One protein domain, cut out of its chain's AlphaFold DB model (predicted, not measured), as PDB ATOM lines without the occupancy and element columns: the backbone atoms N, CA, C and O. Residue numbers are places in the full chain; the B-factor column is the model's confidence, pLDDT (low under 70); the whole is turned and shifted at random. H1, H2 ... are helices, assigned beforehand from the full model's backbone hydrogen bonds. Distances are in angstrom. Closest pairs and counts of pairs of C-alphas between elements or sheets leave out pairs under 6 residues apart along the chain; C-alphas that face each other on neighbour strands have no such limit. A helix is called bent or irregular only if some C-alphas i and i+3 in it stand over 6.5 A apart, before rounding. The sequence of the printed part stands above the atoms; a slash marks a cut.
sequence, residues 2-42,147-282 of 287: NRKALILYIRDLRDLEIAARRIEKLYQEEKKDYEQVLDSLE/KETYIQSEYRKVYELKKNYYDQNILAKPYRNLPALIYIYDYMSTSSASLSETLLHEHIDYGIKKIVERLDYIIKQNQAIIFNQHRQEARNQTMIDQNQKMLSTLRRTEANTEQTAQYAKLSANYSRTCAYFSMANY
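Overview. This is residues 2 to 42 and 147 to 282 of the 287 residues of an uncharacterized protein of [Ruminococcus] lactaris (UniProt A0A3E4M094). One long helix, H1, runs through the model as its axis; H2 and the hairpin of H7 and H8 pack along one side of its first part, H3 with H4 and H5 covers another side, and H6 crosses H1 between these two groups. Residues 32 to 42 of H1 stick out of the body as a free arm. The printed part has 177 residues with eight named helices, H1 to H8 in chain order, and no named strand; the class is all helix. The whole is compact, with a radius of gyration of the C-alphas of 18.0 A, but elongated, spanning 67 by 37 by 26 A.

Along the chain. H1, residues 3 to 42, begins at C-alpha 3 (-29.798, -43.365, -46.634) and is 57.8 A long. After the cut comes H2, residues 147 to 166, 28.6 A. H3 is residues 178 to 190, 18.2 A; H4 is residues 195 to 198; H5 is residues 201 to 212, 16.0 A. H6, residues 215 to 235, 28.1 A, has a kink of 47 degrees near residue 222 and is only just irregular: C-alphas 221 and 224 are 6.7 A apart. H7 is residues 237 to 253, 24.0 A. H8, residues 257 to 279, 33.9 A, ends at C-alpha 279 (-29.438, -30.124, -21.619).

Arrangement. H1, H2 and H8 form an up-and-down bundle, each running against the one before it in the chain. H1 touches H2 with residues 9 to 27 alone, at a shallow tilt of 20 degrees; the closest C-alphas, of Leu 16 and Val 158, are 6.2 A apart. H2 touches H8 at a shallow tilt of 22 degrees, closest at the C-alphas of Leu 161 and Thr 273, 7.0 A. H7 and H8 are a helical hairpin, opposite ways at a shallow tilt of 11 degrees, closest at the C-alphas of Arg 251 and Thr 260, 4.8 A. H3 touches H1 at a steep tilt of 39 degrees, closest at the C-alphas of Arg 14 and Leu 181, 5.4 A. H3 also touches H4, closest at the C-alphas of Ile 184 and Thr 198, 6.5 A, and H5, closest at those of Pro 179 and Ile 208, 5.6 A. H6 touches H1 with residues 15 to 18 of H1 alone, closest at the C-alphas of Asp 15 and Ile 226, 7.1 A. H6 is about perpendicular to H8, at 86 degrees, and touches it closest at the C-alphas of Ala 234 and Cys 274, 4.7 A. H1 and H5 are apart. Every O i to N i+4 pair is within hydrogen-bond range in H1, H2, H3, H5 and H7; in H6 it is 15 of 17 and in H8 18 of 19, and H4 is too short for such a pair.

Size, cuts and confidence. The C-alphas of Glu 42 and Ala 255, the two farthest apart, are 67.0 A apart. Residues 43 to 146 are not printed, and C-alphas 42 and 147 are 20.3 A apart across the cut. Of the links that are printed whole, H2 to H3 is long, with 11 residues, and the others are tight. The mean pLDDT of the printed part is 89.1, and residues 221 to 223 are under 70.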
ATOM      1  N   ASN A   2     -34.301 -45.285 -46.084       91.94
ATOM      2  CA  ASN A   2     -33.587 -44.228 -46.811       91.94
ATOM      3  C   ASN A   2     -32.195 -43.921 -46.213       91.94
ATOM      4  O   ASN A   2     -32.048 -43.869 -44.993       91.94
ATOM      5  N   ARG A   3     -31.189 -43.637 -47.059       91.00
ATOM      6  CA  ARG A   3     -29.798 -43.365 -46.634       91.00
ATOM      7  C   ARG A   3     -29.671 -42.190 -45.661       91.00
ATOM      8  O   ARG A   3     -28.937 -42.303 -44.688       91.00
ATOM      9  N   LYS A   4     -30.369 -41.071 -45.892       91.88
ATOM     10  CA  LYS A   4     -30.280 -39.900 -44.998       91.88
ATOM     11  C   LYS A   4     -30.864 -40.210 -43.618       91.88
ATOM     12  O   LYS A   4     -30.253 -39.878 -42.610       91.88
ATOM     13  N   ALA A   5     -32.000 -40.909 -43.580       93.44
ATOM     14  CA  ALA A   5     -32.595 -41.389 -42.333       93.44
ATOM     15  C   ALA A   5     -31.682 -42.396 -41.613       93.44
ATOM     16  O   ALA A   5     -31.542 -42.344 -40.396       93.44
ATOM     17  N   LEU A   6     -31.010 -43.275 -42.360       94.12
ATOM     18  CA  LEU A   6     -30.054 -44.224 -41.800       94.12
ATOM     19  C   LEU A   6     -28.827 -43.536 -41.193       94.12
ATOM     20  O   LEU A   6     -28.434 -43.887 -40.087       94.12
ATOM     21  N   ILE A   7     -28.245 -42.545 -41.871       93.94
ATOM     22  CA  ILE A   7     -27.118 -41.774 -41.324       93.94
ATOM     23  C   ILE A   7     -27.538 -41.066 -40.034       93.94
ATOM     24  O   ILE A   7     -26.801 -41.124 -39.053       93.94
ATOM     25  N   LEU A   8     -28.738 -40.472 -40.006       94.19
ATOM     26  CA  LEU A   8     -29.295 -39.849 -38.803       94.19
ATOM     27  C   LEU A   8     -29.435 -40.864 -37.655       94.19
ATOM     28  O   LEU A   8     -28.984 -40.608 -36.543       94.19
ATOM     29  N   TYR A   9     -29.983 -42.047 -37.949       96.00
ATOM     30  CA  TYR A   9     -30.103 -43.149 -36.993       96.00
ATOM     31  C   TYR A   9     -28.743 -43.581 -36.420       96.00
ATOM     32  O   TYR A   9     -28.605 -43.710 -35.205       96.00
ATOM     33  N   ILE A  10     -27.740 -43.810 -37.277       95.06
ATOM     34  CA  ILE A  10     -26.417 -44.294 -36.845       95.06
ATOM     35  C   ILE A  10     -25.709 -43.222 -36.019       95.06
ATOM     36  O   ILE A  10     -25.111 -43.547 -34.996       95.06
ATOM     37  N   ARG A  11     -25.795 -41.956 -36.438       93.69
ATOM     38  CA  ARG A  11     -25.195 -40.823 -35.730       93.69
ATOM     39  C   ARG A  11     -25.729 -40.695 -34.311       93.69
ATOM     40  O   ARG A  11     -24.946 -40.714 -33.370       93.69
ATOM     41  N   ASP A  12     -27.050 -40.615 -34.163       95.00
ATOM     42  CA  ASP A  12     -27.680 -40.462 -32.852       95.00
ATOM     43  C   ASP A  12     -27.304 -41.633 -31.931       95.00
ATOM     44  O   ASP A  12     -26.977 -41.442 -30.763       95.00
ATOM     45  N   LEU A  13     -27.295 -42.856 -32.470       95.44
ATOM     46  CA  LEU A  13     -26.933 -44.060 -31.731       95.44
ATOM     47  C   LEU A  13     -25.450 -44.082 -31.322       95.44
ATOM     48  O   LEU A  13     -25.139 -44.438 -30.184       95.44
ATOM     49  N   ARG A  14     -24.541 -43.673 -32.215       93.44
ATOM     50  CA  ARG A  14     -23.110 -43.490 -31.924       93.44
ATOM     51  C   ARG A  14     -22.919 -42.481 -30.793       93.44
ATOM     52  O   ARG A  14     -22.177 -42.748 -29.853       93.44
ATOM     53  N   ASP A  15     -23.610 -41.351 -30.857       92.19
ATOM     54  CA  ASP A  15     -23.417 -40.254 -29.907       92.19
ATOM     55  C   ASP A  15     -23.986 -40.611 -28.532       92.19
ATOM     56  O   ASP A  15     -23.376 -40.306 -27.505       92.19
ATOM     57  N   LEU A  16     -25.093 -41.356 -28.495       94.50
ATOM     58  CA  LEU A  16     -25.626 -41.948 -27.269       94.50
ATOM     59  C   LEU A  16     -24.694 -43.022 -26.673       94.50
ATOM     60  O   LEU A  16     -24.552 -43.092 -25.453       94.50
ATOM     61  N   GLU A  17     -24.036 -43.848 -27.493       92.94
ATOM     62  CA  GLU A  17     -23.010 -44.796 -27.023       92.94
ATOM     63  C   GLU A  17     -21.817 -44.077 -26.376       92.94
ATOM     64  O   GLU A  17     -21.358 -44.466 -25.299       92.94
ATOM     65  N   ILE A  18     -21.353 -42.987 -26.990       90.38
ATOM     66  CA  ILE A  18     -20.286 -42.146 -26.434       90.38
ATOM     67  C   ILE A  18     -20.754 -41.479 -25.131       90.38
ATOM     68  O   ILE A  18     -20.018 -41.483 -24.142       90.38
ATOM     69  N   ALA A  19     -21.989 -40.966 -25.082       91.44
ATOM     70  CA  ALA A  19     -22.577 -40.393 -23.869       91.44
ATOM     71  C   ALA A  19     -22.633 -41.405 -22.719       91.44
ATOM     72  O   ALA A  19     -22.220 -41.079 -21.608       91.44
ATOM     73  N   ALA A  20     -23.066 -42.642 -22.981       93.00
ATOM     74  CA  ALA A  20     -23.118 -43.696 -21.968       93.00
ATOM     75  C   ALA A  20     -21.730 -43.979 -21.370       93.00
ATOM     76  O   ALA A  20     -21.579 -43.987 -20.148       93.00
ATOM     77  N   ARG A  21     -20.705 -44.125 -22.222       89.94
ATOM     78  CA  ARG A  21     -19.316 -44.319 -21.773       89.94
ATOM     79  C   ARG A  21     -18.792 -43.131 -20.971       89.94
ATOM     80  O   ARG A  21     -18.078 -43.319 -19.989       89.94
ATOM     81  N   ARG A  22     -19.139 -41.900 -21.358       87.38
ATOM     82  CA  ARG A  22     -18.722 -40.704 -20.615       87.38
ATOM     83  C   ARG A  22     -19.371 -40.636 -19.236       87.38
ATOM     84  O   ARG A  22     -18.680 -40.308 -18.278       87.38
ATOM     85  N   ILE A  23     -20.657 -40.959 -19.125       92.00
ATOM     86  CA  ILE A  23     -21.359 -41.004 -17.834       92.00
ATOM     87  C   ILE A  23     -20.721 -42.045 -16.915       92.00
ATOM     88  O   ILE A  23     -20.483 -41.762 -15.745       92.00
ATOM     89  N   GLU A  24     -20.392 -43.221 -17.449       92.00
ATOM     90  CA  GLU A  24     -19.700 -44.266 -16.695       92.00
ATOM     91  C   GLU A  24     -18.319 -43.800 -16.224       92.00
ATOM     92  O   GLU A  24     -17.990 -43.937 -15.049       92.00
ATOM     93  N   LYS A  25     -17.531 -43.166 -17.099       89.44
ATOM     94  CA  LYS A  25     -16.232 -42.604 -16.716       89.44
ATOM     95  C   LYS A  25     -16.365 -41.526 -15.635       89.44
ATOM     96  O   LYS A  25     -15.613 -41.555 -14.669       89.44
ATOM     97  N   LEU A  26     -17.332 -40.618 -15.785       90.25
ATOM     98  CA  LEU A  26     -17.632 -39.577 -14.800       90.25
ATOM     99  C   LEU A  26     -17.995 -40.198 -13.446       90.25
ATOM    100  O   LEU A  26     -17.505 -39.747 -12.422       90.25
ATOM    101  N   TYR A  27     -18.810 -41.254 -13.435       93.75
ATOM    102  CA  TYR A  27     -19.137 -41.976 -12.208       93.75
ATOM    103  C   TYR A  27     -17.885 -42.525 -11.516       93.75
ATOM    104  O   TYR A  27     -17.749 -42.357 -10.308       93.75
ATOM    105  N   GLN A  28     -16.967 -43.153 -12.259       93.44
ATOM    106  CA  GLN A  28     -15.741 -43.711 -11.678       93.44
ATOM    107  C   GLN A  28     -14.785 -42.628 -11.163       93.44
ATOM    108  O   GLN A  28     -14.232 -42.781 -10.077       93.44
ATOM    109  N   GLU A  29     -14.604 -41.540 -11.923       91.94
ATOM    110  CA  GLU A  29     -13.796 -40.377 -11.520       91.94
ATOM    111  C   GLU A  29     -14.333 -39.798 -10.197       91.94
ATOM    112  O   GLU A  29     -13.612 -39.710  -9.206       91.94
ATOM    113  N   GLU A  30     -15.636 -39.534 -10.136       92.56
ATOM    114  CA  GLU A  30     -16.291 -38.930  -8.973       92.56
ATOM    115  C   GLU A  30     -16.372 -39.867  -7.762       92.56
ATOM    116  O   GLU A  30     -16.260 -39.425  -6.617       92.56
ATOM    117  N   LYS A  31     -16.558 -41.170  -7.997       95.12
ATOM    118  CA  LYS A  31     -16.559 -42.181  -6.937       95.12
ATOM    119  C   LYS A  31     -15.186 -42.282  -6.285       95.12
ATOM    120  O   LYS A  31     -15.105 -42.336  -5.062       95.12
ATOM    121  N   LYS A  32     -14.124 -42.283  -7.091       94.62
ATOM    122  CA  LYS A  32     -12.748 -42.315  -6.597       94.62
ATOM    123  C   LYS A  32     -12.443 -41.085  -5.742       94.62
ATOM    124  O   LYS A  32     -11.895 -41.234  -4.655       94.62
ATOM    125  N   ASP A  33     -12.822 -39.896  -6.206       92.88
ATOM    126  CA  ASP A  33     -12.616 -38.655  -5.453       92.88
ATOM    127  C   ASP A  33     -13.389 -38.677  -4.123       92.88
ATOM    128  O   ASP A  33     -12.846 -38.324  -3.076       92.88
ATOM    129  N   TYR A  34     -14.635 -39.166  -4.135       94.25
ATOM    130  CA  TYR A  34     -15.426 -39.377  -2.921       94.25
ATOM    131  C   TYR A  34     -14.755 -40.353  -1.945       94.25
ATOM    132  O   TYR A  34     -14.656 -40.039  -0.760       94.25
ATOM    133  N   GLU A  35     -14.289 -41.509  -2.422       94.00
ATOM    134  CA  GLU A  35     -13.627 -42.518  -1.590       94.00
ATOM    135  C   GLU A  35     -12.342 -41.967  -0.961       94.00
ATOM    136  O   GLU A  35     -12.117 -42.174   0.225       94.00
ATOM    137  N   GLN A  36     -11.546 -41.196  -1.709       92.44
ATOM    138  CA  GLN A  36     -10.338 -40.544  -1.189       92.44
ATOM    139  C   GLN A  36     -10.649 -39.500  -0.111       92.44
ATOM    140  O   GLN A  36      -9.970 -39.444   0.917       92.44
ATOM    141  N   VAL A  37     -11.674 -38.671  -0.330       91.75
ATOM    142  CA  VAL A  37     -12.107 -37.687   0.670       91.75
ATOM    143  C   VAL A  37     -12.623 -38.403   1.913       91.75
ATOM    144  O   VAL A  37     -12.230 -38.046   3.019       91.75
ATOM    145  N   LEU A  38     -13.459 -39.430   1.749       92.12
ATOM    146  CA  LEU A  38     -14.011 -40.176   2.871       92.12
ATOM    147  C   LEU A  38     -12.917 -40.875   3.688       92.12
ATOM    148  O   LEU A  38     -12.905 -40.738   4.908       92.12
ATOM    149  N   ASP A  39     -11.969 -41.535   3.024       89.56
ATOM    150  CA  ASP A  39     -10.819 -42.193   3.650       89.56
ATOM    151  C   ASP A  39      -9.996 -41.209   4.496       89.56
ATOM    152  O   ASP A  39      -9.697 -41.481   5.655       89.56
ATOM    153  N   SER A  40      -9.732 -40.003   3.978       86.75
ATOM    154  CA  SER A  40      -9.005 -38.960   4.722       86.75
ATOM    155  C   SER A  40      -9.744 -38.447   5.970       86.75
ATOM    156  O   SER A  40      -9.130 -37.930   6.912       86.75
ATOM    157  N   LEU A  41     -11.072 -38.569   5.981       86.25
ATOM    158  CA  LEU A  41     -11.916 -38.130   7.086       86.25
ATOM    159  C   LEU A  41     -12.115 -39.233   8.127       86.25
ATOM    160  O   LEU A  41     -12.091 -38.915   9.315       86.25
ATOM    161  N   GLU A  42     -12.287 -40.487   7.697       82.38
ATOM    162  CA  GLU A  42     -12.570 -41.639   8.564       82.38
ATOM    163  C   GLU A  42     -11.301 -42.289   9.129       82.38
ATOM    164  O   GLU A  42     -11.274 -42.654  10.306       82.38
ATOM    165  N   LYS A 147     -25.374 -36.857  -5.779       94.31
ATOM    166  CA  LYS A 147     -24.598 -36.901  -7.024       94.31
ATOM    167  C   LYS A 147     -24.704 -38.251  -7.732       94.31
ATOM    168  O   LYS A 147     -24.991 -38.282  -8.924       94.31
ATOM    169  N   GLU A 148     -24.561 -39.350  -6.998       95.19
ATOM    170  CA  GLU A 148     -24.771 -40.718  -7.477       95.19
ATOM    171  C   GLU A 148     -26.164 -40.863  -8.095       95.19
ATOM    172  O   GLU A 148     -26.295 -41.318  -9.228       95.19
ATOM    173  N   THR A 149     -27.202 -40.414  -7.383       96.38
ATOM    174  CA  THR A 149     -28.589 -40.484  -7.864       96.38
ATOM    175  C   THR A 149     -28.772 -39.700  -9.164       96.38
ATOM    176  O   THR A 149     -29.402 -40.192 -10.100       96.38
ATOM    177  N   TYR A 150     -28.187 -38.502  -9.252       94.38
ATOM    178  CA  TYR A 150     -28.204 -37.700 -10.471       94.38
ATOM    179  C   TYR A 150     -27.516 -38.427 -11.637       94.38
ATOM    180  O   TYR A 150     -28.143 -38.625 -12.678       94.38
ATOM    181  N   ILE A 151     -26.279 -38.901 -11.455       94.06
ATOM    182  CA  ILE A 151     -25.509 -39.605 -12.493       94.06
ATOM    183  C   ILE A 151     -26.242 -40.872 -12.962       94.06
ATOM    184  O   ILE A 151     -26.358 -41.106 -14.164       94.06
ATOM    185  N   GLN A 152     -26.800 -41.654 -12.034       94.81
ATOM    186  CA  GLN A 152     -27.619 -42.833 -12.340       94.81
ATOM    187  C   GLN A 152     -28.868 -42.468 -13.151       94.81
ATOM    188  O   GLN A 152     -29.219 -43.159 -14.110       94.81
ATOM    189  N   SER A 153     -29.534 -41.362 -12.806       95.31
ATOM    190  CA  SER A 153     -30.703 -40.891 -13.550       95.31
ATOM    191  C   SER A 153     -30.348 -40.476 -14.982       95.31
ATOM    192  O   SER A 153     -31.070 -40.828 -15.916       95.31
ATOM    193  N   GLU A 154     -29.209 -39.810 -15.176       94.50
ATOM    194  CA  GLU A 154     -28.704 -39.434 -16.497       94.50
ATOM    195  C   GLU A 154     -28.294 -40.663 -17.319       94.50
ATOM    196  O   GLU A 154     -28.662 -40.779 -18.489       94.50
ATOM    197  N   TYR A 155     -27.613 -41.632 -16.697       95.31
ATOM    198  CA  TYR A 155     -27.280 -42.904 -17.338       95.31
ATOM    199  C   TYR A 155     -28.538 -43.623 -17.828       95.31
ATOM    200  O   TYR A 155     -28.595 -44.075 -18.972       95.31
ATOM    201  N   ARG A 156     -29.583 -43.674 -16.991       96.81
ATOM    202  CA  ARG A 156     -30.863 -44.295 -17.343       96.81
ATOM    203  C   ARG A 156     -31.525 -43.606 -18.533       96.81
ATOM    204  O   ARG A 156     -32.013 -44.298 -19.419       96.81
ATOM    205  N   LYS A 157     -31.509 -42.269 -18.601       96.06
ATOM    206  CA  LYS A 157     -32.037 -41.528 -19.763       96.06
ATOM    207  C   LYS A 157     -31.340 -41.952 -21.055       96.06
ATOM    208  O   LYS A 157     -32.014 -42.287 -22.027       96.06
ATOM    209  N   VAL A 158     -30.006 -41.994 -21.057       96.00
ATOM    210  CA  VAL A 158     -29.228 -42.437 -22.226       96.00
ATOM    211  C   VAL A 158     -29.513 -43.892 -22.563       96.00
ATOM    212  O   VAL A 158     -29.717 -44.219 -23.730       96.00
ATOM    213  N   TYR A 159     -29.560 -44.765 -21.558       96.75
ATOM    214  CA  TYR A 159     -29.852 -46.182 -21.736       96.75
ATOM    215  C   TYR A 159     -31.206 -46.406 -22.423       96.75
ATOM    216  O   TYR A 159     -31.271 -47.122 -23.422       96.75
ATOM    217  N   GLU A 160     -32.266 -45.746 -21.951       97.19
ATOM    218  CA  GLU A 160     -33.601 -45.836 -22.553       97.19
ATOM    219  C   GLU A 160     -33.609 -45.312 -23.995       97.19
ATOM    220  O   GLU A 160     -34.193 -45.935 -24.882       97.19
ATOM    221  N   LEU A 161     -32.922 -44.195 -24.272       97.31
ATOM    222  CA  LEU A 161     -32.780 -43.685 -25.638       97.31
ATOM    223  C   LEU A 161     -32.081 -44.708 -26.536       97.31
ATOM    224  O   LEU A 161     -32.648 -45.097 -27.555       97.31
ATOM    225  N   LYS A 162     -30.909 -45.217 -26.139       96.38
ATOM    226  CA  LYS A 162     -30.170 -46.248 -26.891       96.38
ATOM    227  C   LYS A 162     -31.026 -47.476 -27.165       96.38
ATOM    228  O   LYS A 162     -31.069 -47.958 -28.297       96.38
ATOM    229  N   LYS A 163     -31.728 -47.964 -26.140       96.00
ATOM    230  CA  LYS A 163     -32.639 -49.102 -26.248       96.00
ATOM    231  C   LYS A 163     -33.711 -48.839 -27.307       96.00
ATOM    232  O   LYS A 163     -33.882 -49.655 -28.205       96.00
ATOM    233  N   ASN A 164     -34.345 -47.665 -27.285       96.25
ATOM    234  CA  ASN A 164     -35.348 -47.282 -28.281       96.25
ATOM    235  C   ASN A 164     -34.800 -47.235 -29.720       96.25
ATOM    236  O   ASN A 164     -35.546 -47.516 -30.660       96.25
ATOM    237  N   TYR A 165     -33.522 -46.891 -29.924       96.38
ATOM    238  CA  TYR A 165     -32.880 -47.016 -31.238       96.38
ATOM    239  C   TYR A 165     -32.660 -48.485 -31.608       96.38
ATOM    240  O   TYR A 165     -33.115 -48.913 -32.667       96.38
ATOM    241  N   TYR A 166     -32.037 -49.279 -30.736       95.50
ATOM    242  CA  TYR A 166     -31.753 -50.691 -31.012       95.50
ATOM    243  C   TYR A 166     -33.005 -51.554 -31.232       95.50
ATOM    244  O   TYR A 166     -32.960 -52.491 -32.037       95.50
ATOM    245  N   ASP A 167     -34.122 -51.214 -30.589       94.62
ATOM    246  CA  ASP A 167     -35.419 -51.883 -30.744       94.62
ATOM    247  C   ASP A 167     -36.045 -51.659 -32.135       94.62
ATOM    248  O   ASP A 167     -36.952 -52.391 -32.532       94.62
ATOM    249  N   GLN A 168     -35.550 -50.696 -32.925       92.31
ATOM    250  CA  GLN A 168     -35.951 -50.542 -34.332       92.31
ATOM    251  C   GLN A 168     -35.354 -51.624 -35.243       92.31
ATOM    252  O   GLN A 168     -35.759 -51.731 -36.395       92.31
ATOM    253  N   ASN A 169     -34.406 -52.424 -34.743       90.81
ATOM    254  CA  ASN A 169     -33.821 -53.572 -35.437       90.81
ATOM    255  C   ASN A 169     -33.201 -53.264 -36.819       90.81
ATOM    256  O   ASN A 169     -33.100 -54.146 -37.663       90.81
ATOM    257  N   ILE A 170     -32.751 -52.023 -37.035       91.62
ATOM    258  CA  ILE A 170     -32.152 -51.566 -38.302       91.62
ATOM    259  C   ILE A 170     -30.747 -52.152 -38.517       91.62
ATOM    260  O   ILE A 170     -30.395 -52.533 -39.629       91.62
ATOM    261  N   LEU A 171     -29.934 -52.218 -37.456       91.31
ATOM    262  CA  LEU A 171     -28.591 -52.809 -37.492       91.31
ATOM    263  C   LEU A 171     -28.618 -54.227 -36.924       91.31
ATOM    264  O   LEU A 171     -29.196 -54.462 -35.857       91.31
ATOM    265  N   ALA A 172     -27.937 -55.165 -37.582       88.94
ATOM    266  CA  ALA A 172     -27.757 -56.517 -37.061       88.94
ATOM    267  C   ALA A 172     -26.959 -56.504 -35.745       88.94
ATOM    268  O   ALA A 172     -26.100 -55.646 -35.539       88.94
ATOM    269  N   LYS A 173     -27.236 -57.465 -34.850       90.31
ATOM    270  CA  LYS A 173     -26.637 -57.537 -33.501       90.31
ATOM    271  C   LYS A 173     -25.103 -57.394 -33.470       90.31
ATOM    272  O   LYS A 173     -24.643 -56.634 -32.620       90.31
ATOM    273  N   PRO A 174     -24.319 -58.017 -34.374       88.44
ATOM    274  CA  PRO A 174     -22.857 -57.885 -34.360       88.44
ATOM    275  C   PRO A 174     -22.361 -56.444 -34.515       88.44
ATOM    276  O   PRO A 174     -21.303 -56.109 -33.999       88.44
ATOM    277  N   TYR A 175     -23.141 -55.571 -35.158       89.62
ATOM    278  CA  TYR A 175     -22.779 -54.175 -35.427       89.62
ATOM    279  C   TYR A 175     -23.358 -53.186 -34.404       89.62
ATOM    280  O   TYR A 175     -23.243 -51.973 -34.563       89.62
ATOM    281  N   ARG A 176     -23.994 -53.680 -33.333       91.50
ATOM    282  CA  ARG A 176     -24.551 -52.862 -32.242       91.50
ATOM    283  C   ARG A 176     -23.502 -52.575 -31.172       91.50
ATOM    284  O   ARG A 176     -23.682 -52.903 -30.007       91.50
ATOM    285  N   ASN A 177     -22.381 -52.002 -31.589       90.75
ATOM    286  CA  ASN A 177     -21.289 -51.621 -30.702       90.75
ATOM    287  C   ASN A 177     -20.652 -50.315 -31.185       90.75
ATOM    288  O   ASN A 177     -20.735 -49.976 -32.365       90.75
ATOM    289  N   LEU A 178     -20.017 -49.581 -30.270       90.88
ATOM    290  CA  LEU A 178     -19.465 -48.262 -30.577       90.88
ATOM    291  C   LEU A 178     -18.447 -48.273 -31.741       90.88
ATOM    292  O   LEU A 178     -18.614 -47.448 -32.637       90.88
ATOM    293  N   PRO A 179     -17.450 -49.181 -31.803       90.06
ATOM    294  CA  PRO A 179     -16.529 -49.245 -32.942       90.06
ATOM    295  C   PRO A 179     -17.219 -49.394 -34.300       90.06
ATOM    296  O   PRO A 179     -16.894 -48.666 -35.238       90.06
ATOM    297  N   ALA A 180     -18.201 -50.294 -34.394       91.88
ATOM    298  CA  ALA A 180     -18.983 -50.484 -35.609       91.88
ATOM    299  C   ALA A 180     -19.782 -49.225 -35.962       91.88
ATOM    300  O   ALA A 180     -19.777 -48.801 -37.110       91.88
ATOM    301  N   LEU A 181     -20.424 -48.583 -34.984       93.19
ATOM    302  CA  LEU A 181     -21.197 -47.360 -35.216       93.19
ATOM    303  C   LEU A 181     -20.327 -46.193 -35.690       93.19
ATOM    304  O   LEU A 181     -20.740 -45.474 -36.596       93.19
ATOM    305  N   ILE A 182     -19.133 -46.024 -35.114       90.88
ATOM    306  CA  ILE A 182     -18.149 -45.030 -35.567       90.88
ATOM    307  C   ILE A 182     -17.774 -45.317 -37.018       90.88
ATOM    308  O   ILE A 182     -17.922 -44.443 -37.865       90.88
ATOM    309  N   TYR A 183     -17.362 -46.551 -37.318       90.94
ATOM    310  CA  TYR A 183     -16.941 -46.924 -38.664       90.94
ATOM    311  C   TYR A 183     -18.052 -46.722 -39.702       90.94
ATOM    312  O   TYR A 183     -17.836 -46.063 -40.718       90.94
ATOM    313  N   ILE A 184     -19.250 -47.256 -39.438       92.25
ATOM    314  CA  ILE A 184     -20.377 -47.169 -40.369       92.25
ATOM    315  C   ILE A 184     -20.767 -45.701 -40.567       92.25
ATOM    316  O   ILE A 184     -20.985 -45.287 -41.703       92.25
ATOM    317  N   TYR A 185     -20.825 -44.892 -39.503       92.62
ATOM    318  CA  TYR A 185     -21.120 -43.468 -39.645       92.62
ATOM    319  C   TYR A 185     -20.054 -42.741 -40.466       92.62
ATOM    320  O   TYR A 185     -20.400 -42.036 -41.411       92.62
ATOM    321  N   ASP A 186     -18.773 -42.901 -40.134       89.25
ATOM    322  CA  ASP A 186     -17.680 -42.187 -40.797       89.25
ATOM    323  C   ASP A 186     -17.614 -42.566 -42.282       89.25
ATOM    324  O   ASP A 186     -17.542 -41.695 -43.150       89.25
ATOM    325  N   TYR A 187     -17.741 -43.856 -42.597       90.00
ATOM    326  CA  TYR A 187     -17.728 -44.333 -43.975       90.00
ATOM    327  C   TYR A 187     -18.973 -43.894 -44.753       90.00
ATOM    328  O   TYR A 187     -18.857 -43.350 -45.851       90.00
ATOM    329  N   MET A 188     -20.178 -44.064 -44.198       91.25
ATOM    330  CA  MET A 188     -21.414 -43.689 -44.893       91.25
ATOM    331  C   MET A 188     -21.620 -42.178 -44.974       91.25
ATOM    332  O   MET A 188     -22.296 -41.722 -45.886       91.25
ATOM    333  N   SER A 189     -21.087 -41.382 -44.047       89.44
ATOM    334  CA  SER A 189     -21.197 -39.917 -44.108       89.44
ATOM    335  C   SER A 189     -20.268 -39.307 -45.161       89.44
ATOM    336  O   SER A 189     -20.612 -38.271 -45.730       89.44
ATOM    337  N   THR A 190     -19.149 -39.969 -45.470       88.62
ATOM    338  CA  THR A 190     -18.122 -39.481 -46.408       88.62
ATOM    339  C   THR A 190     -18.148 -40.154 -47.783       88.62
ATOM    340  O   THR A 190     -17.617 -39.594 -48.739       88.62
ATOM    341  N   SER A 191     -18.796 -41.312 -47.923       87.69
ATOM    342  CA  SER A 191     -18.928 -42.039 -49.194       87.69
ATOM    343  C   SER A 191     -20.376 -42.095 -49.682       87.69
ATOM    344  O   SER A 191     -21.317 -41.903 -48.914       87.69
ATOM    345  N   SER A 192     -20.593 -42.420 -50.957       86.69
ATOM    346  CA  SER A 192     -21.927 -42.716 -51.499       86.69
ATOM    347  C   SER A 192     -22.414 -44.139 -51.195       86.69
ATOM    348  O   SER A 192     -23.482 -44.512 -51.679       86.69
ATOM    349  N   ALA A 193     -21.661 -44.923 -50.416       86.56
ATOM    350  CA  ALA A 193     -21.954 -46.328 -50.181       86.56
ATOM    351  C   ALA A 193     -23.292 -46.534 -49.455       86.56
ATOM    352  O   ALA A 193     -23.718 -45.754 -48.591       86.56
ATOM    353  N   SER A 194     -23.958 -47.621 -49.817       88.81
ATOM    354  CA  SER A 194     -25.111 -48.177 -49.126       88.81
ATOM    355  C   SER A 194     -24.690 -48.890 -47.837       88.81
ATOM    356  O   SER A 194     -23.520 -49.214 -47.620       88.81
ATOM    357  N   LEU A 195     -25.668 -49.185 -46.972       88.38
ATOM    358  CA  LEU A 195     -25.413 -49.989 -45.775       88.38
ATOM    359  C   LEU A 195     -24.860 -51.366 -46.150       88.38
ATOM    360  O   LEU A 195     -23.918 -51.824 -45.524       88.38
ATOM    361  N   SER A 196     -25.408 -52.000 -47.188       87.69
ATOM    362  CA  SER A 196     -24.966 -53.329 -47.623       87.69
ATOM    363  C   SER A 196     -23.497 -53.335 -48.042       87.69
ATOM    364  O   SER A 196     -22.761 -54.226 -47.637       87.69
ATOM    365  N   GLU A 197     -23.066 -52.333 -48.809       86.50
ATOM    366  CA  GLU A 197     -21.662 -52.180 -49.221       86.50
ATOM    367  C   GLU A 197     -20.757 -51.885 -48.020       86.50
ATOM    368  O   GLU A 197     -19.671 -52.443 -47.907       86.50
ATOM    369  N   THR A 198     -21.232 -51.066 -47.077       86.12
ATOM    370  CA  THR A 198     -20.497 -50.742 -45.843       86.12
ATOM    371  C   THR A 198     -20.322 -51.963 -44.933       86.12
ATOM    372  O   THR A 198     -19.315 -52.080 -44.241       86.12
ATOM    373  N   LEU A 199     -21.304 -52.872 -44.915       86.06
ATOM    374  CA  LEU A 199     -21.291 -54.087 -44.099       86.06
ATOM    375  C   LEU A 199     -20.544 -55.261 -44.758       86.06
ATOM    376  O   LEU A 199     -20.508 -56.345 -44.173       86.06
ATOM    377  N   LEU A 200     -19.952 -55.084 -45.946       85.31
ATOM    378  CA  LEU A 200     -19.127 -56.123 -46.564       85.31
ATOM    379  C   LEU A 200     -17.987 -56.519 -45.617       85.31
ATOM    380  O   LEU A 200     -17.225 -55.670 -45.152       85.31
ATOM    381  N   HIS A 201     -17.898 -57.823 -45.338       70.75
ATOM    382  CA  HIS A 201     -17.149 -58.389 -44.211       70.75
ATOM    383  C   HIS A 201     -15.689 -57.919 -44.136       70.75
ATOM    384  O   HIS A 201     -15.226 -57.522 -43.073       70.75
ATOM    385  N   GLU A 202     -14.984 -57.880 -45.267       70.12
ATOM    386  CA  GLU A 202     -13.581 -57.459 -45.305       70.12
ATOM    387  C   GLU A 202     -13.404 -55.977 -44.937       70.12
ATOM    388  O   GLU A 202     -12.526 -55.621 -44.148       70.12
ATOM    389  N   HIS A 203     -14.272 -55.107 -45.458       71.69
ATOM    390  CA  HIS A 203     -14.229 -53.676 -45.169       71.69
ATOM    391  C   HIS A 203     -14.584 -53.388 -43.712       71.69
ATOM    392  O   HIS A 203     -13.901 -52.593 -43.058       71.69
ATOM    393  N   ILE A 204     -15.612 -54.062 -43.191       79.00
ATOM    394  CA  ILE A 204     -16.103 -53.811 -41.840       79.00
ATOM    395  C   ILE A 204     -15.192 -54.392 -40.762       79.00
ATOM    396  O   ILE A 204     -14.929 -53.696 -39.787       79.00
ATOM    397  N   ASP A 205     -14.641 -55.594 -40.932       82.19
ATOM    398  CA  ASP A 205     -13.756 -56.194 -39.928       82.19
ATOM    399  C   ASP A 205     -12.436 -55.427 -39.837       82.19
ATOM    400  O   ASP A 205     -11.972 -55.081 -38.746       82.19
ATOM    401  N   TYR A 206     -11.859 -55.084 -40.991       82.00
ATOM    402  CA  TYR A 206     -10.658 -54.261 -41.049       82.00
ATOM    403  C   TYR A 206     -10.907 -52.846 -40.508       82.00
ATOM    404  O   TYR A 206     -10.096 -52.309 -39.747       82.00
ATOM    405  N   GLY A 207     -12.043 -52.249 -40.872       80.50
ATOM    406  CA  GLY A 207     -12.480 -50.945 -40.389       80.50
ATOM    407  C   GLY A 207     -12.663 -50.913 -38.875       80.50
ATOM    408  O   GLY A 207     -12.057 -50.084 -38.196       80.50
ATOM    409  N   ILE A 208     -13.430 -51.857 -38.329       85.12
ATOM    410  CA  ILE A 208     -13.661 -52.004 -36.889       85.12
ATOM    411  C   ILE A 208     -12.341 -52.236 -36.160       85.12
ATOM    412  O   ILE A 208     -12.097 -51.564 -35.163       85.12
ATOM    413  N   LYS A 209     -11.465 -53.118 -36.659       87.44
ATOM    414  CA  LYS A 209     -10.156 -53.370 -36.042       87.44
ATOM    415  C   LYS A 209      -9.331 -52.087 -35.929       87.44
ATOM    416  O   LYS A 209      -8.843 -51.770 -34.846       87.44
ATOM    417  N   LYS A 210      -9.262 -51.296 -37.005       85.56
ATOM    418  CA  LYS A 210      -8.596 -49.984 -36.991       85.56
ATOM    419  C   LYS A 210      -9.201 -49.025 -35.974       85.56
ATOM    420  O   LYS A 210      -8.457 -48.252 -35.379       85.56
ATOM    421  N   ILE A 211     -10.523 -49.026 -35.805       84.25
ATOM    422  CA  ILE A 211     -11.189 -48.186 -34.806       84.25
ATOM    423  C   ILE A 211     -10.887 -48.689 -33.394       84.25
ATOM    424  O   ILE A 211     -10.579 -47.872 -32.538       84.25
ATOM    425  N   VAL A 212     -10.914 -50.002 -33.154       86.69
ATOM    426  CA  VAL A 212     -10.591 -50.618 -31.856       86.69
ATOM    427  C   VAL A 212      -9.175 -50.256 -31.412       86.69
ATOM    428  O   VAL A 212      -9.001 -49.802 -30.286       86.69
ATOM    429  N   GLU A 213      -8.187 -50.354 -32.306       86.00
ATOM    430  CA  GLU A 213      -6.783 -49.991 -32.037       86.00
ATOM    431  C   GLU A 213      -6.598 -48.523 -31.610       86.00
ATOM    432  O   GLU A 213      -5.603 -48.171 -30.983       86.00
ATOM    433  N   ARG A 214      -7.555 -47.654 -31.952       83.31
ATOM    434  CA  ARG A 214      -7.498 -46.203 -31.724       83.31
ATOM    435  C   ARG A 214      -8.636 -45.710 -30.841       83.31
ATOM    436  O   ARG A 214      -8.825 -44.501 -30.735       83.31
ATOM    437  N   LEU A 215      -9.442 -46.607 -30.278       81.88
ATOM    438  CA  LEU A 215     -10.769 -46.258 -29.776       81.88
ATOM    439  C   LEU A 215     -10.679 -45.228 -28.657       81.88
ATOM    440  O   LEU A 215     -11.406 -44.239 -28.677       81.88
ATOM    441  N   ASP A 216      -9.730 -45.413 -27.744       77.56
ATOM    442  CA  ASP A 216      -9.493 -44.486 -26.638       77.56
ATOM    443  C   ASP A 216      -9.045 -43.109 -27.130       77.56
ATOM    444  O   ASP A 216      -9.466 -42.089 -26.587       77.56
ATOM    445  N   TYR A 217      -8.242 -43.058 -28.195       77.69
ATOM    446  CA  TYR A 217      -7.819 -41.807 -28.818       77.69
ATOM    447  C   TYR A 217      -8.979 -41.109 -29.538       77.69
ATOM    448  O   TYR A 217      -9.177 -39.909 -29.353       77.69
ATOM    449  N   ILE A 218      -9.778 -41.855 -30.308       72.88
ATOM    450  CA  ILE A 218     -10.963 -41.344 -31.010       72.88
ATOM    451  C   ILE A 218     -11.974 -40.806 -30.003       72.88
ATOM    452  O   ILE A 218     -12.483 -39.705 -30.180       72.88
ATOM    453  N   ILE A 219     -12.232 -41.542 -28.923       73.06
ATOM    454  CA  ILE A 219     -13.093 -41.076 -27.839       73.06
ATOM    455  C   ILE A 219     -12.479 -39.815 -27.228       73.06
ATOM    456  O   ILE A 219     -13.141 -38.790 -27.174       73.06
ATOM    457  N   LYS A 220     -11.201 -39.815 -26.849       72.50
ATOM    458  CA  LYS A 220     -10.585 -38.656 -26.188       72.50
ATOM    459  C   LYS A 220     -10.577 -37.383 -27.048       72.50
ATOM    460  O   LYS A 220     -10.859 -36.315 -26.514       72.50
ATOM    461  N   GLN A 221     -10.258 -37.469 -28.341       67.69
ATOM    462  CA  GLN A 221     -10.204 -36.299 -29.228       67.69
ATOM    463  C   GLN A 221     -11.565 -35.900 -29.797       67.69
ATOM    464  O   GLN A 221     -11.910 -34.719 -29.797       67.69
ATOM    465  N   ASN A 222     -12.349 -36.865 -30.277       67.88
ATOM    466  CA  ASN A 222     -13.557 -36.557 -31.035       67.88
ATOM    467  C   ASN A 222     -14.788 -36.427 -30.144       67.88
ATOM    468  O   ASN A 222     -15.766 -35.847 -30.588       67.88
ATOM    469  N   GLN A 223     -14.770 -36.888 -28.891       69.81
ATOM    470  CA  GLN A 223     -15.931 -36.785 -27.999       69.81
ATOM    471  C   GLN A 223     -16.358 -35.335 -27.745       69.81
ATOM    472  O   GLN A 223     -17.549 -35.041 -27.805       69.81
ATOM    473  N   ALA A 224     -15.411 -34.425 -27.492       70.50
ATOM    474  CA  ALA A 224     -15.733 -33.011 -27.288       70.50
ATOM    475  C   ALA A 224     -16.333 -32.392 -28.559       70.50
ATOM    476  O   ALA A 224     -17.339 -31.691 -28.492       70.50
ATOM    477  N   ILE A 225     -15.761 -32.710 -29.724       77.94
ATOM    478  CA  ILE A 225     -16.261 -32.255 -31.027       77.94
ATOM    479  C   ILE A 225     -17.666 -32.814 -31.287       77.94
ATOM    480  O   ILE A 225     -18.569 -32.055 -31.623       77.94
ATOM    481  N   ILE A 226     -17.868 -34.115 -31.075       77.06
ATOM    482  CA  ILE A 226     -19.134 -34.821 -31.292       77.06
ATOM    483  C   ILE A 226     -20.231 -34.249 -30.396       77.06
ATOM    484  O   ILE A 226     -21.300 -33.901 -30.894       77.06
ATOM    485  N   PHE A 227     -19.972 -34.085 -29.096       80.12
ATOM    486  CA  PHE A 227     -20.955 -33.489 -28.197       80.12
ATOM    487  C   PHE A 227     -21.241 -32.036 -28.563       80.12
ATOM    488  O   PHE A 227     -22.409 -31.687 -28.711       80.12
ATOM    489  N   ASN A 228     -20.219 -31.211 -28.799       78.62
ATOM    490  CA  ASN A 228     -20.422 -29.818 -29.198       78.62
ATOM    491  C   ASN A 228     -21.249 -29.704 -30.483       78.62
ATOM    492  O   ASN A 228     -22.164 -28.885 -30.551       78.62
ATOM    493  N   GLN A 229     -20.982 -30.559 -31.469       80.94
ATOM    494  CA  GLN A 229     -21.722 -30.594 -32.723       80.94
ATOM    495  C   GLN A 229     -23.183 -31.004 -32.498       80.94
ATOM    496  O   GLN A 229     -24.089 -30.282 -32.910       80.94
ATOM    497  N   HIS A 230     -23.440 -32.092 -31.767       81.50
ATOM    498  CA  HIS A 230     -24.809 -32.539 -31.489       81.50
ATOM    499  C   HIS A 230     -25.600 -31.531 -30.647       81.50
ATOM    500  O   HIS A 230     -26.806 -31.361 -30.826       81.50
ATOM    501  N   ARG A 231     -24.926 -30.810 -29.749       79.06
ATOM    502  CA  ARG A 231     -25.513 -29.709 -28.980       79.06
ATOM    503  C   ARG A 231     -25.826 -28.494 -29.837       79.06
ATOM    504  O   ARG A 231     -26.883 -27.888 -29.663       79.06
ATOM    505  N   GLN A 232     -24.921 -28.125 -30.738       82.12
ATOM    506  CA  GLN A 232     -25.147 -27.038 -31.681       82.12
ATOM    507  C   GLN A 232     -26.348 -27.355 -32.570       82.12
ATOM    508  O   GLN A 232     -27.213 -26.502 -32.741       82.12
ATOM    509  N   GLU A 233     -26.460 -28.592 -33.046       83.88
ATOM    510  CA  GLU A 233     -27.638 -29.064 -33.769       83.88
ATOM    511  C   GLU A 233     -28.902 -29.047 -32.905       83.88
ATOM    512  O   GLU A 233     -29.933 -28.552 -33.347       83.88
ATOM    513  N   ALA A 234     -28.824 -29.516 -31.657       82.12
ATOM    514  CA  ALA A 234     -29.946 -29.505 -30.720       82.12
ATOM    515  C   ALA A 234     -30.426 -28.089 -30.348       82.12
ATOM    516  O   ALA A 234     -31.546 -27.922 -29.871       82.12
ATOM    517  N   ARG A 235     -29.586 -27.071 -30.552       82.62
ATOM    518  CA  ARG A 235     -29.925 -25.648 -30.399       82.62
ATOM    519  C   ARG A 235     -30.306 -24.986 -31.725       82.62
ATOM    520  O   ARG A 235     -30.899 -23.910 -31.718       82.62
ATOM    521  N   ASN A 236     -29.973 -25.602 -32.855       88.94
ATOM    522  CA  ASN A 236     -30.267 -25.087 -34.181       88.94
ATOM    523  C   ASN A 236     -31.644 -25.573 -34.642       88.94
ATOM    524  O   ASN A 236     -31.772 -26.600 -35.313       88.94
ATOM    525  N   GLN A 237     -32.673 -24.790 -34.308       86.31
ATOM    526  CA  GLN A 237     -34.059 -25.112 -34.647       86.31
ATOM    527  C   GLN A 237     -34.249 -25.365 -36.150       86.31
ATOM    528  O   GLN A 237     -34.945 -26.300 -36.525       86.31
ATOM    529  N   THR A 238     -33.546 -24.627 -37.013       88.25
ATOM    530  CA  THR A 238     -33.607 -24.825 -38.467       88.25
ATOM    531  C   THR A 238     -33.138 -26.220 -38.883       88.25
ATOM    532  O   THR A 238     -33.780 -26.854 -39.718       88.25
ATOM    533  N   MET A 239     -32.040 -26.729 -38.312       87.56
ATOM    534  CA  MET A 239     -31.556 -28.085 -38.617       87.56
ATOM    535  C   MET A 239     -32.515 -29.156 -38.090       87.56
ATOM    536  O   MET A 239     -32.783 -30.136 -38.788       87.56
ATOM    537  N   ILE A 240     -33.073 -28.950 -36.893       89.38
ATOM    538  CA  ILE A 240     -34.092 -29.841 -36.321       89.38
ATOM    539  C   ILE A 240     -35.316 -29.893 -37.236       89.38
ATOM    540  O   ILE A 240     -35.749 -30.982 -37.614       89.38
ATOM    541  N   ASP A 241     -35.831 -28.737 -37.649       90.00
ATOM    542  CA  ASP A 241     -37.007 -28.624 -38.511       90.00
ATOM    543  C   ASP A 241     -36.757 -29.260 -39.881       90.00
ATOM    544  O   ASP A 241     -37.619 -29.964 -40.407       90.00
ATOM    545  N   GLN A 242     -35.560 -29.083 -40.452       90.69
ATOM    546  CA  GLN A 242     -35.163 -29.730 -41.705       90.69
ATOM    547  C   GLN A 242     -35.150 -31.259 -41.586       90.69
ATOM    548  O   GLN A 242     -35.728 -31.945 -42.435       90.69
ATOM    549  N   ASN A 243     -34.541 -31.804 -40.532       92.81
ATOM    550  CA  ASN A 243     -34.475 -33.247 -40.302       92.81
ATOM    551  C   ASN A 243     -35.856 -33.841 -39.991       92.81
ATOM    552  O   ASN A 243     -36.215 -34.891 -40.528       92.81
ATOM    553  N   GLN A 244     -36.674 -33.146 -39.199       91.69
ATOM    554  CA  GLN A 244     -38.056 -33.543 -38.924       91.69
ATOM    555  C   GLN A 244     -38.914 -33.511 -40.187       91.69
ATOM    556  O   GLN A 244     -39.634 -34.469 -40.476       91.69
ATOM    557  N   LYS A 245     -38.788 -32.456 -41.001       93.75
ATOM    558  CA  LYS A 245     -39.477 -32.360 -42.287       93.75
ATOM    559  C   LYS A 245     -39.061 -33.500 -43.209       93.75
ATOM    560  O   LYS A 245     -39.938 -34.154 -43.768       93.75
ATOM    561  N   MET A 246     -37.764 -33.795 -43.315       95.56
ATOM    562  CA  MET A 246     -37.254 -34.930 -44.090       95.56
ATOM    563  C   MET A 246     -37.902 -36.251 -43.652       95.56
ATOM    564  O   MET A 246     -38.432 -36.971 -44.497       95.56
ATOM    565  N   LEU A 247     -37.906 -36.561 -42.353       93.81
ATOM    566  CA  LEU A 247     -38.516 -37.789 -41.828       93.81
ATOM    567  C   LEU A 247     -40.032 -37.824 -42.058       93.81
ATOM    568  O   LEU A 247     -40.578 -38.867 -42.417       93.81
ATOM    569  N   SER A 248     -40.711 -36.684 -41.916       91.88
ATOM    570  CA  SER A 248     -42.150 -36.573 -42.168       91.88
ATOM    571  C   SER A 248     -42.504 -36.810 -43.637       91.88
ATOM    572  O   SER A 248     -43.499 -37.477 -43.920       91.88
ATOM    573  N   THR A 249     -41.678 -36.320 -44.568       93.62
ATOM    574  CA  THR A 249     -41.837 -36.558 -46.005       93.62
ATOM    575  C   THR A 249     -41.638 -38.032 -46.308       93.62
ATOM    576  O   THR A 249     -42.527 -38.624 -46.907       93.62
ATOM    577  N   LEU A 250     -40.549 -38.641 -45.820       92.88
ATOM    578  CA  LEU A 250     -40.293 -40.075 -45.999       92.88
ATOM    579  C   LEU A 250     -41.466 -40.917 -45.493       92.88
ATOM    580  O   LEU A 250     -41.952 -41.777 -46.214       92.88
ATOM    581  N   ARG A 251     -41.993 -40.604 -44.304       91.38
ATOM    582  CA  ARG A 251     -43.177 -41.270 -43.742       91.38
ATOM    583  C   ARG A 251     -44.428 -41.115 -44.615       91.38
ATOM    584  O   ARG A 251     -45.248 -42.018 -44.649       91.38
ATOM    585  N   ARG A 252     -44.620 -39.964 -45.267       90.19
ATOM    586  CA  ARG A 252     -45.796 -39.693 -46.117       90.19
ATOM    587  C   ARG A 252     -45.702 -40.332 -47.498       90.19
ATOM    588  O   ARG A 252     -46.736 -40.626 -48.083       90.19
ATOM    589  N   THR A 253     -44.493 -40.469 -48.035       91.06
ATOM    590  CA  THR A 253     -44.253 -41.008 -49.382       91.06
ATOM    591  C   THR A 253     -43.990 -42.510 -49.385       91.06
ATOM    592  O   THR A 253     -43.929 -43.110 -50.451       91.06
ATOM    593  N   GLU A 254     -43.786 -43.110 -48.213       91.31
ATOM    594  CA  GLU A 254     -43.506 -44.532 -48.066       91.31
ATOM    595  C   GLU A 254     -44.799 -45.355 -48.110       91.31
ATOM    596  O   GLU A 254     -45.700 -45.183 -47.290       91.31
ATOM    597  N   ALA A 255     -44.883 -46.271 -49.075       85.06
ATOM    598  CA  ALA A 255     -46.027 -47.168 -49.222       85.06
ATOM    599  C   ALA A 255     -45.951 -48.352 -48.246       85.06
ATOM    600  O   ALA A 255     -46.975 -48.919 -47.864       85.06
ATOM    601  N   ASN A 256     -44.741 -48.733 -47.826       88.19
ATOM    602  CA  ASN A 256     -44.539 -49.828 -46.893       88.19
ATOM    603  C   ASN A 256     -44.885 -49.396 -45.452       88.19
ATOM    604  O   ASN A 256     -44.248 -48.517 -44.867       88.19
ATOM    605  N   THR A 257     -45.881 -50.047 -44.850       86.62
ATOM    606  CA  THR A 257     -46.376 -49.722 -43.500       86.62
ATOM    607  C   THR A 257     -45.324 -49.924 -42.405       86.62
ATOM    608  O   THR A 257     -45.276 -49.144 -41.451       86.62
ATOM    609  N   GLU A 258     -44.437 -50.909 -42.555       86.44
ATOM    610  CA  GLU A 258     -43.334 -51.163 -41.627       86.44
ATOM    611  C   GLU A 258     -42.285 -50.045 -41.686       86.44
ATOM    612  O   GLU A 258     -41.903 -49.497 -40.651       86.44
ATOM    613  N   GLN A 259     -41.863 -49.640 -42.887       87.25
ATOM    614  CA  GLN A 259     -40.902 -48.543 -43.057       87.25
ATOM    615  C   GLN A 259     -41.488 -47.200 -42.601       87.25
ATOM    616  O   GLN A 259     -40.804 -46.411 -41.947       87.25
ATOM    617  N   THR A 260     -42.778 -46.969 -42.838       90.19
ATOM    618  CA  THR A 260     -43.516 -45.821 -42.292       90.19
ATOM    619  C   THR A 260     -43.464 -45.792 -40.761       90.19
ATOM    620  O   THR A 260     -43.192 -44.742 -40.167       90.19
ATOM    621  N   ALA A 261     -43.655 -46.941 -40.104       89.88
ATOM    622  CA  ALA A 261     -43.526 -47.060 -38.652       89.88
ATOM    623  C   ALA A 261     -42.080 -46.836 -38.171       89.88
ATOM    624  O   ALA A 261     -41.875 -46.193 -37.138       89.88
ATOM    625  N   GLN A 262     -41.075 -47.306 -38.920       92.62
ATOM    626  CA  GLN A 262     -39.660 -47.043 -38.628       92.62
ATOM    627  C   GLN A 262     -39.346 -45.541 -38.685       92.62
ATOM    628  O   GLN A 262     -38.787 -45.004 -37.732       92.62
ATOM    629  N   TYR A 263     -39.776 -44.820 -39.727       94.19
ATOM    630  CA  TYR A 263     -39.557 -43.369 -39.816       94.19
ATOM    631  C   TYR A 263     -40.258 -42.592 -38.696       94.19
ATOM    632  O   TYR A 263     -39.700 -41.623 -38.179       94.19
ATOM    633  N   ALA A 264     -41.453 -43.024 -38.278       92.44
ATOM    634  CA  ALA A 264     -42.152 -42.424 -37.144       92.44
ATOM    635  C   ALA A 264     -41.386 -42.626 -35.824       92.44
ATOM    636  O   ALA A 264     -41.205 -41.671 -35.065       92.44
ATOM    637  N   LYS A 265     -40.887 -43.844 -35.570       94.81
ATOM    638  CA  LYS A 265     -40.049 -44.146 -34.397       94.81
ATOM    639  C   LYS A 265     -38.746 -43.349 -34.421       94.81
ATOM    640  O   LYS A 265     -38.386 -42.761 -33.405       94.81
ATOM    641  N   LEU A 266     -38.077 -43.277 -35.571       95.50
ATOM    642  CA  LEU A 266     -36.851 -42.504 -35.739       95.50
ATOM    643  C   LEU A 266     -37.076 -41.010 -35.480       95.50
ATOM    644  O   LEU A 266     -36.286 -40.411 -34.767       95.50
ATOM    645  N   SER A 267     -38.159 -40.419 -35.990       94.12
ATOM    646  CA  SER A 267     -38.508 -39.011 -35.736       94.12
ATOM    647  C   SER A 267     -38.734 -38.728 -34.249       94.12
ATOM    648  O   SER A 267     -38.181 -37.760 -33.721       94.12
ATOM    649  N   ALA A 268     -39.468 -39.602 -33.552       94.88
ATOM    650  CA  ALA A 268     -39.693 -39.475 -32.114       94.88
ATOM    651  C   ALA A 268     -38.395 -39.630 -31.307       94.88
ATOM    652  O   ALA A 268     -38.138 -38.861 -30.380       94.88
ATOM    653  N   ASN A 269     -37.567 -40.612 -31.664       96.44
ATOM    654  CA  ASN A 269     -36.281 -40.840 -31.021       96.44
ATOM    655  C   ASN A 269     -35.319 -39.672 -31.266       96.44
ATOM    656  O   ASN A 269     -34.742 -39.172 -30.307       96.44
ATOM    657  N   TYR A 270     -35.242 -39.163 -32.498       94.75
ATOM    658  CA  TYR A 270     -34.426 -38.005 -32.864       94.75
ATOM    659  C   TYR A 270     -34.796 -36.771 -32.031       94.75
ATOM    660  O   TYR A 270     -33.921 -36.166 -31.413       94.75
ATOM    661  N   SER A 271     -36.093 -36.449 -31.904       93.50
ATOM    662  CA  SER A 271     -36.554 -35.357 -31.031       93.50
ATOM    663  C   SER A 271     -36.085 -35.519 -29.587       93.50
ATOM    664  O   SER A 271     -35.609 -34.562 -28.977       93.50
ATOM    665  N   ARG A 272     -36.214 -36.728 -29.027       94.81
ATOM    666  CA  ARG A 272     -35.814 -37.008 -27.640       94.81
ATOM    667  C   ARG A 272     -34.299 -36.927 -27.460       94.81
ATOM    668  O   ARG A 272     -33.843 -36.391 -26.454       94.81
ATOM    669  N   THR A 273     -33.533 -37.404 -28.437       94.75
ATOM    670  CA  THR A 273     -32.069 -37.318 -28.456       94.75
ATOM    671  C   THR A 273     -31.607 -35.864 -28.503       94.75
ATOM    672  O   THR A 273     -30.783 -35.465 -27.681       94.75
ATOM    673  N   CYS A 274     -32.176 -35.037 -29.387       92.38
ATOM    674  CA  CYS A 274     -31.895 -33.600 -29.419       92.38
ATOM    675  C   CYS A 274     -32.242 -32.924 -28.088       92.38
ATOM    676  O   CYS A 274     -31.421 -32.187 -27.546       92.38
ATOM    677  N   ALA A 275     -33.416 -33.214 -27.518       91.94
ATOM    678  CA  ALA A 275     -33.817 -32.658 -26.228       91.94
ATOM    679  C   ALA A 275     -32.816 -33.022 -25.117       91.94
ATOM    680  O   ALA A 275     -32.369 -32.138 -24.386       91.94
ATOM    681  N   TYR A 276     -32.397 -34.287 -25.039       93.31
ATOM    682  CA  TYR A 276     -31.382 -34.737 -24.090       93.31
ATOM    683  C   TYR A 276     -30.053 -33.984 -24.267       93.31
ATOM    684  O   TYR A 276     -29.575 -33.347 -23.327       93.31
ATOM    685  N   PHE A 277     -29.482 -33.974 -25.477       90.50
ATOM    686  CA  PHE A 277     -28.189 -33.322 -25.716       90.50
ATOM    687  C   PHE A 277     -28.243 -31.801 -25.523       90.50
ATOM    688  O   PHE A 277     -27.258 -31.209 -25.084       90.50
ATOM    689  N   SER A 278     -29.390 -31.151 -25.745       88.69
ATOM    690  CA  SER A 278     -29.540 -29.715 -25.465       88.69
ATOM    691  C   SER A 278     -29.235 -29.363 -23.997       88.69
ATOM    692  O   SER A 278     -28.652 -28.304 -23.729       88.69
ATOM    693  N   MET A 279     -29.544 -30.286 -23.074       87.50
ATOM    694  CA  MET A 279     -29.438 -30.124 -21.619       87.50
ATOM    695  C   MET A 279     -28.201 -30.797 -20.999       87.50
ATOM    696  O   MET A 279     -27.847 -30.484 -19.862       87.50
ATOM    697  N   ALA A 280     -27.518 -31.692 -21.719       86.38
ATOM    698  CA  ALA A 280     -26.436 -32.534 -21.195       86.38
ATOM    699  C   ALA A 280     -25.078 -31.807 -21.016       86.38
ATOM    700  O   ALA A 280     -24.027 -32.323 -21.389       86.38
ATOM    701  N   ASN A 281     -25.075 -30.612 -20.410       81.56
ATOM    702  CA  ASN A 281     -23.872 -29.788 -20.177       81.56
ATOM    703  C   ASN A 281     -22.802 -30.505 -19.339       81.56
ATOM    704  O   ASN A 281     -21.613 -30.235 -19.461       81.56
ATOM    705  N   TYR A 282     -23.213 -31.413 -18.456       79.94
ATOM    706  CA  TYR A 282     -22.297 -32.135 -17.572       79.94
ATOM    707  C   TYR A 282     -21.362 -33.090 -18.338       79.94
ATOM    708  O   TYR A 282     -20.331 -33.483 -17.800       79.94
TER     709      TYR A 282